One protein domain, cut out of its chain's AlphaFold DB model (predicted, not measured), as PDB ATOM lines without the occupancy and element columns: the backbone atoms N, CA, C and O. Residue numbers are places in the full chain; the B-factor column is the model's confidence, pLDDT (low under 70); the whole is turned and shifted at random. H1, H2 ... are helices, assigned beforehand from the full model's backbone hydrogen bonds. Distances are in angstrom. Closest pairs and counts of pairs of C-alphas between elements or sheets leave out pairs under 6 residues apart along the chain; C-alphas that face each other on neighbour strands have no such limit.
ATOM      1  N   PRO A  58     198.365 141.519 151.317       79.19
ATOM      2  CA  PRO A  58     198.767 140.531 152.314       79.19
ATOM      3  C   PRO A  58     200.145 140.891 152.880       79.19
ATOM      4  O   PRO A  58     201.160 140.385 152.412       79.19
ATOM      5  N   LEU A  59     200.201 141.802 153.851       76.69
ATOM      6  CA  LEU A  59     201.444 142.315 154.460       76.69
ATOM      7  C   LEU A  59     201.360 142.475 155.986       76.69
ATOM      8  O   LEU A  59     202.257 143.037 156.608       76.69
ATOM      9  N   ARG A  60     200.255 142.057 156.599       70.81
ATOM     10  CA  ARG A  60     199.894 142.437 157.969       70.81
ATOM     11  C   ARG A  60     200.278 141.377 158.993       70.81
ATOM     12  O   ARG A  60     200.586 141.714 160.132       70.81
ATOM     13  N   THR A  61     200.263 140.104 158.607       77.19
ATOM     14  CA  THR A  61     200.666 138.996 159.483       77.19
ATOM     15  C   THR A  61     202.120 138.591 159.251       77.19
ATOM     16  O   THR A  61     202.669 138.824 158.176       77.19
ATOM     17  N   MET A  62     202.765 137.938 160.228       71.81
ATOM     18  CA  MET A  62     204.136 137.444 160.011       71.81
ATOM     19  C   MET A  62     204.199 136.374 158.912       71.81
ATOM     20  O   MET A  62     205.242 136.203 158.287       71.81
ATOM     21  N   GLY A  63     203.104 135.642 158.675       78.12
ATOM     22  CA  GLY A  63     203.022 134.696 157.562       78.12
ATOM     23  C   GLY A  63     202.981 135.413 156.214       78.12
ATOM     24  O   GLY A  63     203.753 135.101 155.307       78.12
ATOM     25  N   GLU A  64     202.144 136.444 156.113       82.44
ATOM     26  CA  GLU A  64     202.043 137.318 154.945       82.44
ATOM     27  C   GLU A  64     203.376 138.015 154.627       82.44
ATOM     28  O   GLU A  64     203.827 137.971 153.486       82.44
ATOM     29  N   THR A  65     204.077 138.574 155.618       82.00
ATOM     30  CA  THR A  65     205.394 139.192 155.379       82.00
ATOM     31  C   THR A  65     206.437 138.167 154.925       82.00
ATOM     32  O   THR A  65     207.219 138.445 154.020       82.00
ATOM     33  N   ARG A  66     206.430 136.938 155.455       85.62
ATOM     34  CA  ARG A  66     207.323 135.866 154.972       85.62
ATOM     35  C   ARG A  66     207.085 135.496 153.507       85.62
ATOM     36  O   ARG A  66     208.059 135.169 152.832       85.62
ATOM     37  N   LEU A  67     205.850 135.590 152.994       87.94
ATOM     38  CA  LEU A  67     205.577 135.384 151.561       87.94
ATOM     39  C   LEU A  67     206.355 136.390 150.709       87.94
ATOM     40  O   LEU A  67     207.016 136.021 149.742       87.94
ATOM     41  N   TRP A  68     206.326 137.661 151.097       88.62
ATOM     42  CA  TRP A  68     207.044 138.702 150.369       88.62
ATOM     43  C   TRP A  68     208.563 138.535 150.468       88.62
ATOM     44  O   TRP A  68     209.252 138.709 149.465       88.62
ATOM     45  N   TYR A  69     209.101 138.115 151.619       87.19
ATOM     46  CA  TYR A  69     210.528 137.779 151.728       87.19
ATOM     47  C   TYR A  69     210.913 136.614 150.808       87.19
ATOM     48  O   TYR A  69     211.918 136.697 150.100       87.19
ATOM     49  N   ALA A  70     210.098 135.558 150.765       90.31
ATOM     50  CA  ALA A  70     210.314 134.419 149.876       90.31
ATOM     51  C   ALA A  70     210.234 134.795 148.386       90.31
ATOM     52  O   ALA A  70     210.872 134.144 147.567       90.31
ATOM     53  N   PHE A  71     209.507 135.855 148.029       92.62
ATOM     54  CA  PHE A  71     209.454 136.384 146.666       92.62
ATOM     55  C   PHE A  71     210.654 137.289 146.321       92.62
ATOM     56  O   PHE A  71     211.260 137.158 145.252       92.62
ATOM     57  N   PHE A  72     211.036 138.206 147.215       91.50
ATOM     58  CA  PHE A  72     212.103 139.171 146.934       91.50
ATOM     59  C   PHE A  72     213.505 138.569 146.991       91.50
ATOM     60  O   PHE A  72     214.367 139.003 146.231       91.50
ATOM     61  N   LEU A  73     213.743 137.550 147.822       91.12
ATOM     62  CA  LEU A  73     215.064 136.922 147.923       91.12
ATOM     63  C   LEU A  73     215.518 136.281 146.597       91.12
ATOM     64  O   LEU A  73     216.585 136.664 146.113       91.12
ATOM     65  N   PRO A  74     214.743 135.393 145.937       91.69
ATOM     66  CA  PRO A  74     215.124 134.848 144.636       91.69
ATOM     67  C   PRO A  74     215.160 135.916 143.542       91.69
ATOM     68  O   PRO A  74     215.937 135.785 142.603       91.69
ATOM     69  N   THR A  75     214.366 136.986 143.664       91.50
ATOM     70  CA  THR A  75     214.417 138.131 142.742       91.50
ATOM     71  C   THR A  75     215.764 138.853 142.842       91.50
ATOM     72  O   THR A  75     216.432 139.043 141.829       91.50
ATOM     73  N   ALA A  76     216.214 139.187 144.056       89.00
ATOM     74  CA  ALA A  76     217.533 139.774 144.291       89.00
ATOM     75  C   ALA A  76     218.656 138.824 143.841       89.00
ATOM     76  O   ALA A  76     219.578 139.236 143.137       89.00
ATOM     77  N   GLY A  77     218.542 137.528 144.154       90.38
ATOM     78  CA  GLY A  77     219.478 136.506 143.685       90.38
ATOM     79  C   GLY A  77     219.541 136.399 142.159       90.38
ATOM     80  O   GLY A  77     220.624 136.232 141.598       90.38
ATOM     81  N   LEU A  78     218.406 136.546 141.468       91.69
ATOM     82  CA  LEU A  78     218.331 136.549 140.007       91.69
ATOM     83  C   LEU A  78     218.965 137.804 139.404       91.69
ATOM     84  O   LEU A  78     219.671 137.689 138.406       91.69
ATOM     85  N   ILE A  79     218.762 138.979 140.009       89.44
ATOM     86  CA  ILE A  79     219.418 140.232 139.599       89.44
ATOM     87  C   ILE A  79     220.939 140.076 139.700       89.44
ATOM     88  O   ILE A  79     221.659 140.352 138.736       89.44
ATOM     89  N   VAL A  80     221.422 139.545 140.828       86.62
ATOM     90  CA  VAL A  80     222.850 139.298 141.048       86.62
ATOM     91  C   VAL A  80     223.400 138.277 140.049       86.62
ATOM     92  O   VAL A  80     224.440 138.495 139.422       86.62
ATOM     93  N   TYR A  81     222.678 137.180 139.821       88.69
ATOM     94  CA  TYR A  81     223.056 136.196 138.812       88.69
ATOM     95  C   TYR A  81     223.067 136.793 137.398       88.69
ATOM     96  O   TYR A  81     223.969 136.498 136.615       88.69
ATOM     97  N   SER A  82     222.108 137.660 137.069       85.19
ATOM     98  CA  SER A  82     221.987 138.255 135.740       85.19
ATOM     99  C   SER A  82     223.175 139.132 135.387       85.19
ATOM    100  O   SER A  82     223.661 139.099 134.254       85.19
ATOM    101  N   ARG A  83     223.644 139.919 136.355       81.62
ATOM    102  CA  ARG A  83     224.718 140.881 136.128       81.62
ATOM    103  C   ARG A  83     226.106 140.254 136.262       81.62
ATOM    104  O   ARG A  83     226.990 140.629 135.499       81.62
ATOM    105  N   TRP A  84     226.275 139.275 137.158       78.81
ATOM    106  CA  TRP A  84     227.605 138.784 137.554       78.81
ATOM    107  C   TRP A  84     227.786 137.264 137.518       78.81
ATOM    108  O   TRP A  84     228.882 136.766 137.753       78.81
ATOM    109  N   ARG A  85     226.740 136.502 137.180       82.31
ATOM    110  CA  ARG A  85     226.791 135.043 136.968       82.31
ATOM    111  C   ARG A  85     227.329 134.231 138.154       82.31
ATOM    112  O   ARG A  85     227.811 133.122 137.939       82.31
ATOM    113  N   TYR A  86     227.184 134.713 139.392       82.19
ATOM    114  CA  TYR A  86     227.495 133.939 140.601       82.19
ATOM    115  C   TYR A  86     226.358 132.954 140.934       82.19
ATOM    116  O   TYR A  86     225.315 133.376 141.439       82.19
ATOM    117  N   PRO A  87     226.517 131.636 140.688       85.19
ATOM    118  CA  PRO A  87     225.433 130.672 140.889       85.19
ATOM    119  C   PRO A  87     225.132 130.425 142.375       85.19
ATOM    120  O   PRO A  87     223.999 130.104 142.724       85.19
ATOM    121  N   TRP A  88     226.127 130.601 143.252       85.00
ATOM    122  CA  TRP A  88     225.988 130.337 144.684       85.00
ATOM    123  C   TRP A  88     225.048 131.334 145.377       85.00
ATOM    124  O   TRP A  88     224.287 130.928 146.249       85.00
ATOM    125  N   ILE A  89     225.043 132.608 144.958       87.25
ATOM    126  CA  ILE A  89     224.158 133.639 145.531       87.25
ATOM    127  C   ILE A  89     222.705 133.331 145.183       87.25
ATOM    128  O   ILE A  89     221.836 133.365 146.054       87.25
ATOM    129  N   LEU A  90     222.445 132.962 143.924       89.50
ATOM    130  CA  LEU A  90     221.116 132.531 143.505       89.50
ATOM    131  C   LEU A  90     220.673 131.314 144.323       89.50
ATOM    132  O   LEU A  90     219.605 131.349 144.923       89.50
ATOM    133  N   ALA A  91     221.514 130.286 144.439       89.00
ATOM    134  CA  ALA A  91     221.198 129.103 145.229       89.00
ATOM    135  C   ALA A  91     220.904 129.415 146.704       89.00
ATOM    136  O   ALA A  91     219.900 128.956 147.247       89.00
ATOM    137  N   PHE A  92     221.735 130.244 147.336       89.62
ATOM    138  CA  PHE A  92     221.536 130.675 148.715       89.62
ATOM    139  C   PHE A  92     220.208 131.426 148.888       89.62
ATOM    140  O   PHE A  92     219.433 131.128 149.798       89.62
ATOM    141  N   SER A  93     219.890 132.339 147.966       90.06
ATOM    142  CA  SER A  93     218.621 133.070 147.984       90.06
ATOM    143  C   SER A  93     217.405 132.151 147.799       90.06
ATOM    144  O   SER A  93     216.408 132.303 148.506       90.06
ATOM    145  N   THR A  94     217.501 131.141 146.921       90.62
ATOM    146  CA  THR A  94     216.439 130.140 146.732       90.62
ATOM    147  C   THR A  94     216.270 129.235 147.947       90.62
ATOM    148  O   THR A  94     215.145 128.877 148.287       90.62
ATOM    149  N   LEU A  95     217.364 128.907 148.644       91.94
ATOM    150  CA  LEU A  95     217.323 128.118 149.872       91.94
ATOM    151  C   LEU A  95     216.591 128.880 150.980       91.94
ATOM    152  O   LEU A  95     215.668 128.337 151.580       91.94
ATOM    153  N   LEU A  96     216.951 130.148 151.217       89.88
ATOM    154  CA  LEU A  96     216.268 130.987 152.206       89.88
ATOM    155  C   LEU A  96     214.780 131.171 151.877       89.88
ATOM    156  O   LEU A  96     213.937 131.039 152.764       89.88
ATOM    157  N   ALA A  97     214.438 131.405 150.606       90.19
ATOM    158  CA  ALA A  97     213.044 131.458 150.164       90.19
ATOM    159  C   ALA A  97     212.295 130.139 150.423       90.19
ATOM    160  O   ALA A  97     211.133 130.149 150.843       90.19
ATOM    161  N   GLY A  98     212.978 129.006 150.237       90.12
ATOM    162  CA  GLY A  98     212.491 127.674 150.581       90.12
ATOM    163  C   GLY A  98     212.218 127.493 152.068       90.12
ATOM    164  O   GLY A  98     211.158 126.982 152.434       90.12
ATOM    165  N   VAL A  99     213.113 127.979 152.928       89.31
ATOM    166  CA  VAL A  99     212.929 127.958 154.384       89.31
ATOM    167  C   VAL A  99     211.710 128.790 154.780       89.31
ATOM    168  O   VAL A  99     210.826 128.276 155.463       89.31
ATOM    169  N   PHE A 100     211.591 130.033 154.303       87.81
ATOM    170  CA  PHE A 100     210.435 130.882 154.622       87.81
ATOM    171  C   PHE A 100     209.110 130.287 154.135       87.81
ATOM    172  O   PHE A 100     208.120 130.301 154.868       87.81
ATOM    173  N   THR A 101     209.101 129.706 152.933       86.69
ATOM    174  CA  THR A 101     207.918 129.041 152.370       86.69
ATOM    175  C   THR A 101     207.538 127.799 153.176       86.69
ATOM    176  O   THR A 101     206.367 127.615 153.502       86.69
ATOM    177  N   THR A 102     208.519 126.985 153.572       87.06
ATOM    178  CA  THR A 102     208.300 125.799 154.416       87.06
ATOM    179  C   THR A 102     207.771 126.184 155.795       87.06
ATOM    180  O   THR A 102     206.816 125.581 156.277       87.06
ATOM    181  N   ILE A 103     208.322 127.226 156.420       85.12
ATOM    182  CA  ILE A 103     207.831 127.713 157.716       85.12
ATOM    183  C   ILE A 103     206.369 128.169 157.606       85.12
ATOM    184  O   ILE A 103     205.584 127.874 158.505       85.12
ATOM    185  N   ASN A 104     205.997 128.848 156.515       83.06
ATOM    186  CA  ASN A 104     204.611 129.255 156.257       83.06
ATOM    187  C   ASN A 104     203.663 128.074 156.014       83.06
ATOM    188  O   ASN A 104     202.487 128.170 156.346       83.06
ATOM    189  N   LEU A 105     204.162 126.967 155.461       80.81
ATOM    190  CA  LEU A 105     203.390 125.733 155.300       80.81
ATOM    191  C   LEU A 105     203.154 125.019 156.638       80.81
ATOM    192  O   LEU A 105     202.066 124.502 156.867       80.81
ATOM    193  N   VAL A 106     204.165 124.986 157.512       80.25
ATOM    194  CA  VAL A 106     204.135 124.215 158.767       80.25
ATOM    195  C   VAL A 106     203.445 124.966 159.910       80.25
ATOM    196  O   VAL A 106     202.855 124.328 160.774       80.25
ATOM    197  N   ASN A 107     203.487 126.303 159.926       71.00
ATOM    198  CA  ASN A 107     202.932 127.115 161.017       71.00
ATOM    199  C   ASN A 107     201.810 128.052 160.530       71.00
ATOM    200  O   ASN A 107     202.050 129.249 160.339       71.00
ATOM    201  N   PRO A 108     200.575 127.543 160.356       59.78
ATOM    202  CA  PRO A 108     199.425 128.339 159.934       59.78
ATOM    203  C   PRO A 108     198.817 129.218 161.048       59.78
ATOM    204  O   PRO A 108     197.898 129.985 160.778       59.78
ATOM    205  N   ASP A 109     199.317 129.182 162.284       53.03
ATOM    206  CA  ASP A 109     198.723 129.902 163.428       53.03
ATOM    207  C   ASP A 109     198.996 131.420 163.467       53.03
ATOM    208  O   ASP A 109     198.652 132.109 164.427       53.03
ATOM    209  N   ILE A 110     199.593 131.989 162.417       54.22
ATOM    210  CA  ILE A 110     199.984 133.409 162.373       54.22
ATOM    211  C   ILE A 110     198.955 134.286 161.643       54.22
ATOM    212  O   ILE A 110     199.140 135.496 161.531       54.22
ATOM    213  N   HIS A 111     197.859 133.699 161.156       54.22
ATOM    214  CA  HIS A 111     196.900 134.349 160.254       54.22
ATOM    215  C   HIS A 111     195.842 135.225 160.929       54.22
ATOM    216  O   HIS A 111     194.988 135.779 160.237       54.22
ATOM    217  N   ASN A 112     195.867 135.371 162.254       55.22
ATOM    218  CA  ASN A 112     194.779 136.044 162.946       55.22
ATOM    219  C   ASN A 112     195.276 136.907 164.100       55.22
ATOM    220  O   ASN A 112     195.627 136.368 165.142       55.22
ATOM    221  N   LYS A 113     195.251 138.235 163.919       49.91
ATOM    222  CA  LYS A 113     195.002 139.208 164.991       49.91
ATOM    223  C   LYS A 113     194.294 140.433 164.417       49.91
ATOM    224  O   LYS A 113     194.581 140.883 163.308       49.91
ATOM    225  N   THR A 114     193.346 140.924 165.201       46.50
ATOM    226  CA  THR A 114     192.619 142.181 165.048       46.50
ATOM    227  C   THR A 114     193.541 143.317 164.615       46.50
ATOM    228  O   THR A 114     194.633 143.514 165.143       46.50
ATOM    229  N   LEU A 115     193.095 144.045 163.597       50.81
ATOM    230  CA  LEU A 115     193.867 145.095 162.952       50.81
ATOM    231  C   LEU A 115     194.006 146.295 163.883       50.81
ATOM    232  O   LEU A 115     193.004 146.893 164.264       50.81
ATOM    233  N   MET A 116     195.241 146.688 164.193       57.81
ATOM    234  CA  MET A 116     195.489 148.026 164.723       57.81
ATOM    235  C   MET A 116     195.181 149.053 163.613       57.81
ATOM    236  O   MET A 116     195.581 148.816 162.466       57.81
ATOM    237  N   PRO A 117     194.507 150.183 163.912       54.53
ATOM    238  CA  PRO A 117     194.067 151.166 162.910       54.53
ATOM    239  C   PRO A 117     195.172 151.623 161.943       54.53
ATOM    240  O   PRO A 117     194.929 151.799 160.751       54.53
ATOM    241  N   ALA A 118     196.419 151.697 162.416       59.66
ATOM    242  CA  ALA A 118     197.564 152.132 161.621       59.66
ATOM    243  C   ALA A 118     197.900 151.235 160.405       59.66
ATOM    244  O   ALA A 118     198.506 151.707 159.443       59.66
ATOM    245  N   LEU A 119     197.487 149.958 160.392       61.53
ATOM    246  CA  LEU A 119     197.702 149.054 159.249       61.53
ATOM    247  C   LEU A 119     196.666 149.225 158.121       61.53
ATOM    248  O   LEU A 119     196.739 148.518 157.109       61.53
ATOM    249  N   GLN A 120     195.686 150.122 158.279       64.56
ATOM    250  CA  GLN A 120     194.652 150.382 157.272       64.56
ATOM    251  C   GLN A 120     195.049 151.442 156.235       64.56
ATOM    252  O   GLN A 120     194.437 151.484 155.171       64.56
ATOM    253  N   SER A 121     196.083 152.246 156.502       72.44
ATOM    254  CA  SER A 121     196.534 153.288 155.573       72.44
ATOM    255  C   SER A 121     197.052 152.693 154.248       72.44
ATOM    256  O   SER A 121     197.869 151.765 154.281       72.44
ATOM    257  N   PRO A 122     196.654 153.238 153.078       77.69
ATOM    258  CA  PRO A 122     197.141 152.795 151.767       77.69
ATOM    259  C   PRO A 122     198.663 152.884 151.611       77.69
ATOM    260  O   PRO A 122     199.246 152.110 150.856       77.69
ATOM    261  N   TRP A 123     199.312 153.786 152.354       81.06
ATOM    262  CA  TRP A 123     200.760 154.009 152.316       81.06
ATOM    263  C   TRP A 123     201.572 152.928 153.038       81.06
ATOM    264  O   TRP A 123     202.773 152.814 152.806       81.06
ATOM    265  N   PHE A 124     200.926 152.084 153.853       80.56
ATOM    266  CA  PHE A 124     201.588 150.970 154.537       80.56
ATOM    267  C   PHE A 124     202.180 149.965 153.543       80.56
ATOM    268  O   PHE A 124     203.343 149.581 153.650       80.56
ATOM    269  N   ALA A 125     201.394 149.555 152.544       82.12
ATOM    270  CA  ALA A 125     201.813 148.546 151.579       82.12
ATOM    271  C   ALA A 125     203.036 148.960 150.737       82.12
ATOM    272  O   ALA A 125     204.012 148.206 150.731       82.12
ATOM    273  N   PRO A 126     203.055 150.133 150.066       85.19
ATOM    274  CA  PRO A 126     204.221 150.556 149.297       85.19
ATOM    275  C   PRO A 126     205.443 150.804 150.188       85.19
ATOM    276  O   PRO A 126     206.543 150.429 149.794       85.19
ATOM    277  N   HIS A 127     205.269 151.350 151.399       88.50
ATOM    278  CA  HIS A 127     206.360 151.510 152.365       88.50
ATOM    279  C   HIS A 127     207.031 150.168 152.687       88.50
ATOM    280  O   HIS A 127     208.237 150.018 152.493       88.50
ATOM    281  N   VAL A 128     206.250 149.174 153.125       85.44
ATOM    282  CA  VAL A 128     206.788 147.868 153.534       85.44
ATOM    283  C   VAL A 128     207.406 147.130 152.348       85.44
ATOM    284  O   VAL A 128     208.516 146.622 152.473       85.44
ATOM    285  N   ILE A 129     206.748 147.110 151.184       87.75
ATOM    286  CA  ILE A 129     207.269 146.436 149.983       87.75
ATOM    287  C   ILE A 129     208.633 147.006 149.575       87.75
ATOM    288  O   ILE A 129     209.573 146.248 149.329       87.75
ATOM    289  N   VAL A 130     208.755 148.336 149.533       90.75
ATOM    290  CA  VAL A 130     210.005 149.007 149.159       90.75
ATOM    291  C   VAL A 130     211.114 148.707 150.168       90.75
ATOM    292  O   VAL A 130     212.233 148.392 149.763       90.75
ATOM    293  N   TYR A 131     210.805 148.719 151.467       89.31
ATOM    294  CA  TYR A 131     211.770 148.349 152.503       89.31
ATOM    295  C   TYR A 131     212.218 146.893 152.405       89.31
ATOM    296  O   TYR A 131     213.407 146.607 152.510       89.31
ATOM    297  N   MET A 132     211.294 145.965 152.168       89.12
ATOM    298  CA  MET A 132     211.625 144.548 152.025       89.12
ATOM    299  C   MET A 132     212.547 144.298 150.832       89.12
ATOM    300  O   MET A 132     213.499 143.524 150.942       89.12
ATOM    301  N   PHE A 133     212.306 144.987 149.715       89.75
ATOM    302  CA  PHE A 133     213.200 144.939 148.565       89.75
ATOM    303  C   PHE A 133     214.574 145.550 148.880       89.75
ATOM    304  O   PHE A 133     215.598 144.931 148.590       89.75
ATOM    305  N   ALA A 134     214.613 146.714 149.538       92.81
ATOM    306  CA  ALA A 134     215.858 147.353 149.962       92.81
ATOM    307  C   ALA A 134     216.694 146.432 150.869       92.81
ATOM    308  O   ALA A 134     217.884 146.242 150.625       92.81
ATOM    309  N   TYR A 135     216.069 145.793 151.864       90.81
ATOM    310  CA  TYR A 135     216.743 144.841 152.748       90.81
ATOM    311  C   TYR A 135     217.243 143.598 152.014       90.81
ATOM    312  O   TYR A 135     218.329 143.118 152.330       90.81
ATOM    313  N   ALA A 136     216.513 143.089 151.018       89.88
ATOM    314  CA  ALA A 136     216.988 141.971 150.204       89.88
ATOM    315  C   ALA A 136     218.257 142.344 149.413       89.88
ATOM    316  O   ALA A 136     219.205 141.561 149.371       89.88
ATOM    317  N   MET A 137     218.307 143.555 148.844       90.69
ATOM    318  CA  MET A 137     219.472 144.056 148.102       90.69
ATOM    319  C   MET A 137     220.673 144.333 149.015       90.69
ATOM    320  O   MET A 137     221.782 143.887 148.722       90.69
ATOM    321  N   LEU A 138     220.457 145.001 150.153       92.69
ATOM    322  CA  LEU A 138     221.505 145.246 151.150       92.69
ATOM    323  C   LEU A 138     222.007 143.941 151.780       92.69
ATOM    324  O   LEU A 138     223.203 143.785 152.003       92.69
ATOM    325  N   GLY A 139     221.116 142.975 152.011       89.88
ATOM    326  CA  GLY A 139     221.478 141.635 152.462       89.88
ATOM    327  C   GLY A 139     222.349 140.903 151.441       89.88
ATOM    328  O   GLY A 139     223.362 140.316 151.812       89.88
ATOM    329  N   ALA A 140     222.016 140.989 150.148       87.94
ATOM    330  CA  ALA A 140     222.859 140.449 149.082       87.94
ATOM    331  C   ALA A 140     224.242 141.126 149.041       87.94
ATOM    332  O   ALA A 140     225.249 140.431 148.912       87.94
ATOM    333  N   ALA A 141     224.305 142.452 149.217       91.31
ATOM    334  CA  ALA A 141     225.567 143.188 149.308       91.31
ATOM    335  C   ALA A 141     226.409 142.742 150.513       91.31
ATOM    336  O   ALA A 141     227.599 142.477 150.372       91.31
ATOM    337  N   ALA A 142     225.785 142.592 151.685       91.06
ATOM    338  CA  ALA A 142     226.454 142.141 152.902       91.06
ATOM    339  C   ALA A 142     227.002 140.713 152.762       91.06
ATOM    340  O   ALA A 142     228.130 140.441 153.171       91.06
ATOM    341  N   LEU A 143     226.242 139.807 152.140       88.56
ATOM    342  CA  LEU A 143     226.695 138.444 151.849       88.56
ATOM    343  C   LEU A 143     227.853 138.430 150.851       88.56
ATOM    344  O   LEU A 143     228.802 137.667 151.034       88.56
ATOM    345  N   MET A 144     227.795 139.276 149.820       87.06
ATOM    346  CA  MET A 144     228.885 139.415 148.857       87.06
ATOM    347  C   MET A 144     230.149 139.955 149.536       87.06
ATOM    348  O   MET A 144     231.221 139.379 149.372       87.06
ATOM    349  N   ALA A 145     230.029 140.990 150.369       88.94
ATOM    350  CA  ALA A 145     231.146 141.544 151.126       88.94
ATOM    351  C   ALA A 145     231.748 140.517 152.100       88.94
ATOM    352  O   ALA A 145     232.962 140.332 152.131       88.94
ATOM    353  N   ALA A 146     230.911 139.786 152.844       90.00
ATOM    354  CA  ALA A 146     231.358 138.718 153.738       90.00
ATOM    355  C   ALA A 146     232.095 137.602 152.979       90.00
ATOM    356  O   ALA A 146     233.124 137.106 153.440       90.00
ATOM    357  N   TYR A 147     231.608 137.230 151.792       87.06
ATOM    358  CA  TYR A 147     232.278 136.265 150.924       87.06
ATOM    359  C   TYR A 147     233.669 136.747 150.486       87.06
ATOM    360  O   TYR A 147     234.639 135.992 150.599       87.06
ATOM    361  N   LEU A 148     233.779 138.004 150.045       87.19
ATOM    362  CA  LEU A 148     235.046 138.602 149.613       87.19
ATOM    363  C   LEU A 148     236.062 138.728 150.754       87.19
ATOM    364  O   LEU A 148     237.246 138.528 150.518       87.19
ATOM    365  N   LEU A 149     235.609 139.029 151.974       87.88
ATOM    366  CA  LEU A 149     236.486 139.229 153.131       87.88
ATOM    367  C   LEU A 149     236.985 137.919 153.754       87.88
ATOM    368  O   LEU A 149     238.142 137.845 154.158       87.88
ATOM    369  N   TRP A 150     236.124 136.901 153.872       86.31
ATOM    370  CA  TRP A 150     236.447 135.691 154.647       86.31
ATOM    371  C   TRP A 150     236.722 134.442 153.816       86.31
ATOM    372  O   TRP A 150     237.470 133.572 154.264       86.31
ATOM    373  N   PHE A 151     236.108 134.303 152.642       82.25
ATOM    374  CA  PHE A 151     236.163 133.053 151.879       82.25
ATOM    375  C   PHE A 151     237.040 133.146 150.636       82.25
ATOM    376  O   PHE A 151     237.589 132.130 150.195       82.25
ATOM    377  N   LYS A 152     237.186 134.342 150.065       79.00
ATOM    378  CA  LYS A 152     238.047 134.545 148.908       79.00
ATOM    379  C   LYS A 152     239.516 134.537 149.339       79.00
ATOM    380  O   LYS A 152     239.923 135.277 150.224       79.00
ATOM    381  N   LYS A 153     240.304 133.664 148.704       74.75
ATOM    382  CA  LYS A 153     241.755 133.545 148.933       74.75
ATOM    383  C   LYS A 153     242.584 134.403 147.975       74.75
ATOM    384  O   LYS A 153     243.717 134.740 148.296       74.75
ATOM    385  N   ASP A 154     242.019 134.731 146.815       80.19
ATOM    386  CA  ASP A 154     242.654 135.578 145.806       80.19
ATOM    387  C   ASP A 154     242.418 137.062 146.098       80.19
ATOM    388  O   ASP A 154     241.455 137.424 146.778       80.19
ATOM    389  N   ALA A 155     243.248 137.931 145.519       79.81
ATOM    390  CA  ALA A 155     243.037 139.371 145.598       79.81
ATOM    391  C   ALA A 155     241.631 139.748 145.092       79.81
ATOM    392  O   ALA A 155     241.174 139.295 144.034       79.81
ATOM    393  N   THR A 156     240.928 140.567 145.874       81.19
ATOM    394  CA  THR A 156     239.649 141.164 145.485       81.19
ATOM    395  C   THR A 156     239.847 142.008 144.234       81.19
ATOM    396  O   THR A 156     240.774 142.812 144.171       81.19
ATOM    397  N   THR A 157     239.001 141.809 143.231       84.19
ATOM    398  CA  THR A 157     239.073 142.572 141.979       84.19
ATOM    399  C   THR A 157     238.217 143.829 142.108       84.19
ATOM    400  O   THR A 157     237.136 143.749 142.688       84.19
ATOM    401  N   ASP A 158     238.633 144.952 141.516       85.50
ATOM    402  CA  ASP A 158     237.849 146.203 141.503       85.50
ATOM    403  C   ASP A 158     236.407 145.970 141.033       85.50
ATOM    404  O   ASP A 158     235.455 146.407 141.667       85.50
ATOM    405  N   HIS A 159     236.240 145.129 140.009       84.00
ATOM    406  CA  HIS A 159     234.928 144.733 139.512       84.00
ATOM    407  C   HIS A 159     234.019 144.122 140.590       84.00
ATOM    408  O   HIS A 159     232.817 144.320 140.512       84.00
ATOM    409  N   GLU A 160     234.540 143.367 141.567       83.75
ATOM    410  CA  GLU A 160     233.746 142.777 142.660       83.75
ATOM    411  C   GLU A 160     233.358 143.808 143.721       83.75
ATOM    412  O   GLU A 160     232.268 143.729 144.289       83.75
ATOM    413  N   LEU A 161     234.236 144.782 143.967       87.94
ATOM    414  CA  LEU A 161     233.938 145.920 144.831       87.94
ATOM    415  C   LEU A 161     232.832 146.776 144.211       87.94
ATOM    416  O   LEU A 161     231.874 147.103 144.909       87.94
ATOM    417  N   ASP A 162     232.876 146.998 142.894       88.38
ATOM    418  CA  ASP A 162     231.808 147.675 142.155       88.38
ATOM    419  C   ASP A 162     230.460 146.942 142.289       88.38
ATOM    420  O   ASP A 162     229.404 147.574 142.278       88.38
ATOM    421  N   ILE A 163     230.443 145.608 142.424       85.31
ATOM    422  CA  ILE A 163     229.202 144.840 142.664       85.31
ATOM    423  C   ILE A 163     228.595 145.229 143.999       85.31
ATOM    424  O   ILE A 163     227.416 145.576 144.067       85.31
ATOM    425  N   CYS A 164     229.401 145.128 145.057       89.75
ATOM    426  CA  CYS A 164     228.978 145.476 146.404       89.75
ATOM    427  C   CYS A 164     228.485 146.920 146.436       89.75
ATOM    428  O   CYS A 164     227.397 147.176 146.948       89.75
ATOM    429  N   ASP A 165     229.231 147.829 145.815       91.94
ATOM    430  CA  ASP A 165     228.895 149.242 145.780       91.94
ATOM    431  C   ASP A 165     227.578 149.499 145.032       91.94
ATOM    432  O   ASP A 165     226.672 150.129 145.573       91.94
ATOM    433  N   ASN A 166     227.388 148.911 143.848       91.19
ATOM    434  CA  ASN A 166     226.132 149.017 143.099       91.19
ATOM    435  C   ASN A 166     224.929 148.468 143.887       91.19
ATOM    436  O   ASN A 166     223.857 149.077 143.889       91.19
ATOM    437  N   LEU A 167     225.081 147.323 144.563       90.69
ATOM    438  CA  LEU A 167     224.010 146.743 145.382       90.69
ATOM    439  C   LEU A 167     223.664 147.636 146.581       90.69
ATOM    440  O   LEU A 167     222.480 147.802 146.888       90.69
ATOM    441  N   VAL A 168     224.671 148.238 147.224       94.44
ATOM    442  CA  VAL A 168     224.480 149.197 148.321       94.44
ATOM    443  C   VAL A 168     223.783 150.457 147.825       94.44
ATOM    444  O   VAL A 168     222.803 150.868 148.438       94.44
ATOM    445  N   HIS A 169     224.208 151.029 146.697       93.88
ATOM    446  CA  HIS A 169     223.583 152.215 146.109       93.88
ATOM    447  C   HIS A 169     222.108 151.982 145.775       93.88
ATOM    448  O   HIS A 169     221.253 152.799 146.124       93.88
ATOM    449  N   VAL A 170     221.785 150.845 145.151       92.06
ATOM    450  CA  VAL A 170     220.394 150.474 144.857       92.06
ATOM    451  C   VAL A 170     219.607 150.287 146.154       92.06
ATOM    452  O   VAL A 170     218.534 150.872 146.310       92.06
ATOM    453  N   GLY A 171     220.140 149.520 147.109       92.88
ATOM    454  CA  GLY A 171     219.499 149.300 148.404       92.88
ATOM    455  C   GLY A 171     219.241 150.604 149.165       92.88
ATOM    456  O   GLY A 171     218.144 150.814 149.676       92.88
ATOM    457  N   TRP A 172     220.214 151.513 149.172       94.81
ATOM    458  CA  TRP A 172     220.119 152.832 149.790       94.81
ATOM    459  C   TRP A 172     219.070 153.723 149.115       94.81
ATOM    460  O   TRP A 172     218.266 154.360 149.802       94.81
ATOM    461  N   ALA A 173     219.025 153.741 147.781       94.50
ATOM    462  CA  ALA A 173     218.028 154.501 147.033       94.50
ATOM    463  C   ALA A 173     216.604 154.040 147.383       94.50
ATOM    464  O   ALA A 173     215.757 154.857 147.747       94.50
ATOM    465  N   PHE A 174     216.354 152.726 147.366       93.31
ATOM    466  CA  PHE A 174     215.057 152.178 147.763       93.31
ATOM    467  C   PHE A 174     214.760 152.405 149.247       93.31
ATOM    468  O   PHE A 174     213.632 152.747 149.583       93.31
ATOM    469  N   MET A 175     215.749 152.305 150.137       94.19
ATOM    470  CA  MET A 175     215.560 152.614 151.556       94.19
ATOM    471  C   MET A 175     215.136 154.072 151.769       94.19
ATOM    472  O   MET A 175     214.211 154.332 152.532       94.19
ATOM    473  N   THR A 176     215.738 155.013 151.040       94.38
ATOM    474  CA  THR A 176     215.364 156.435 151.079       94.38
ATOM    475  C   THR A 176     213.913 156.643 150.639       94.38
ATOM    476  O   THR A 176     213.145 157.325 151.317       94.38
ATOM    477  N   VAL A 177     213.497 155.997 149.546       93.38
ATOM    478  CA  VAL A 177     212.094 156.006 149.094       93.38
ATOM    479  C   VAL A 177     211.171 155.370 150.139       93.38
ATOM    480  O   VAL A 177     210.085 155.884 150.406       93.38
ATOM    481  N   GLY A 178     211.617 154.293 150.787       92.19
ATOM    482  CA  GLY A 178     210.914 153.649 151.892       92.19
ATOM    483  C   GLY A 178     210.675 154.605 153.059       92.19
ATOM    484  O   GLY A 178     209.553 154.666 153.563       92.19
ATOM    485  N   ILE A 179     211.685 155.389 153.457       92.69
ATOM    486  CA  ILE A 179     211.567 156.414 154.508       92.69
ATOM    487  C   ILE A 179     210.499 157.444 154.126       92.69
ATOM    488  O   ILE A 179     209.643 157.765 154.948       92.69
ATOM    489  N   LEU A 180     210.492 157.921 152.874       91.62
ATOM    490  CA  LEU A 180     209.495 158.886 152.396       91.62
ATOM    491  C   LEU A 180     208.069 158.326 152.469       91.62
ATOM    492  O   LEU A 180     207.174 158.980 153.007       91.62
ATOM    493  N   PHE A 181     207.852 157.095 151.995       89.81
ATOM    494  CA  PHE A 181     206.551 156.435 152.141       89.81
ATOM    495  C   PHE A 181     206.194 156.164 153.604       89.81
ATOM    496  O   PHE A 181     205.021 156.228 153.961       89.81
ATOM    497  N   GLY A 182     207.188 155.930 154.461       87.62
ATOM    498  CA  GLY A 182     207.006 155.781 155.904       87.62
ATOM    499  C   GLY A 182     206.534 157.068 156.568       87.62
ATOM    500  O   GLY A 182     205.625 157.029 157.390       87.62
ATOM    501  N   ALA A 183     207.079 158.216 156.163       87.44
ATOM    502  CA  ALA A 183     206.647 159.522 156.652       87.44
ATOM    503  C   ALA A 183     205.200 159.841 156.236       87.44
ATOM    504  O   ALA A 183     204.407 160.308 157.056       87.44
ATOM    505  N   LEU A 184     204.830 159.539 154.984       87.06
ATOM    506  CA  LEU A 184     203.449 159.680 154.506       87.06
ATOM    507  C   LEU A 184     202.495 158.735 155.241       87.06
ATOM    508  O   LEU A 184     201.417 159.150 155.662       87.06
ATOM    509  N   TRP A 185     202.908 157.480 155.433       86.44
ATOM    510  CA  TRP A 185     202.150 156.509 156.209       86.44
ATOM    511  C   TRP A 185     201.926 156.984 157.639       86.44
ATOM    512  O   TRP A 185     200.785 156.947 158.091       86.44
ATOM    513  N   ALA A 186     202.976 157.460 158.318       82.69
ATOM    514  CA  ALA A 186     202.871 157.980 159.672       82.69
ATOM    515  C   ALA A 186     201.799 159.071 159.714       82.69
ATOM    516  O   ALA A 186     200.832 158.914 160.457       82.69
ATOM    517  N   LYS A 187     201.892 160.078 158.825       84.31
ATOM    518  CA  LYS A 187     200.956 161.223 158.744       84.31
ATOM    519  C   LYS A 187     199.511 160.789 158.639       84.31
ATOM    520  O   LYS A 187     198.669 161.275 159.387       84.31
ATOM    521  N   GLU A 188     199.244 159.845 157.755       81.38
ATOM    522  CA  GLU A 188     197.887 159.366 157.527       81.38
ATOM    523  C   GLU A 188     197.370 158.500 158.686       81.38
ATOM    524  O   GLU A 188     196.209 158.591 159.070       81.38
ATOM    525  N   ALA A 189     198.219 157.636 159.243       77.31
ATOM    526  CA  ALA A 189     197.795 156.634 160.215       77.31
ATOM    527  C   ALA A 189     197.694 157.168 161.653       77.31
ATOM    528  O   ALA A 189     196.958 156.593 162.455       77.31
ATOM    529  N   TRP A 190     198.431 158.226 161.992       72.50
ATOM    530  CA  TRP A 190     198.549 158.709 163.369       72.50
ATOM    531  C   TRP A 190     198.144 160.204 163.511       72.50
ATOM    532  O   TRP A 190     197.989 160.686 164.634       72.50
ATOM    533  N   GLY A 191     197.927 160.951 162.416       68.75
ATOM    534  CA  GLY A 191     197.466 162.350 162.434       68.75
ATOM    535  C   GLY A 191     198.559 163.429 162.569       68.75
ATOM    536  O   GLY A 191     199.636 163.322 162.001       68.75
TER     537      GLY A 191
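AT A GLANCE: This is residues 58 to 191 of the 194 residues of the protein "Cytochrome C assembly protein" of Alloprevotella sp (UniProt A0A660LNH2). Two long helical hairpins, H1 with H2 and H4 with H5, pack together where H1 crosses H4, and their centres follow the order H2, H1, H4, H5. A winding stretch, residues 107 to 116, joins the hairpins and leads to little H3, which packs on the last residues of H5; residues 149 to 155, of which 149 to 151 belong to H4, stick out. The printed part has 134 residues with five named helices, H1 to H5 in chain order, and no named strand; the class is all helix. It is only just loose, close to compact, with a radius of gyration of the C-alphas of 17.2 A and spans of 54 by 36 by 23 A.

IN THESE COORDINATES: H1, residues 62 to 84, begins with C-alpha 62 at (204.136, 137.444, 160.011) and is 32.5 A long. H2, residues 87 to 106, measures 28.5 A and H3, residues 117 to 120, 5.7 A. H4, residues 124 to 151, measures 39.0 A. H5, residues 158 to 190, measures 46.7 A and ends with C-alpha 190 at (198.549, 158.709, 163.369).

HOW THE PARTS SIT: H1 and H2 form a hairpin and touch, closest at the C-alphas of Ala 70 and Ala 97, 4.0 A, at a shallow tilt of 12 degrees, opposite ways. H1 touches H4 with residues 68 to 77 alone, closest at the C-alphas of Leu 73 and Ala 136, 5.9 A, at a steep tilt of 50 degrees, the same way. The hairpin H4 and H5 touches closest at the C-alphas of Ala 134 and Gly 171, 4.4 A, at a shallow tilt of 25 degrees, opposite ways. H5 touches H3 with residues 189 to 190 alone; the closest C-alphas are those of Ala 118 and Ala 189, 4.7 A. H2 and H5 are apart. Every O i to N i+4 pair is within hydrogen-bond range in H2, H4 and H5, and 18 of 19 in H1; H3 is too short for such a pair.

THE WHOLE: The C-alphas farthest apart, of Asp 154 and Gly 191, are 55.1 A apart. The printed part has no cut and no long link. Model confidence is under 70 at residues 108 to 120 and residue 191.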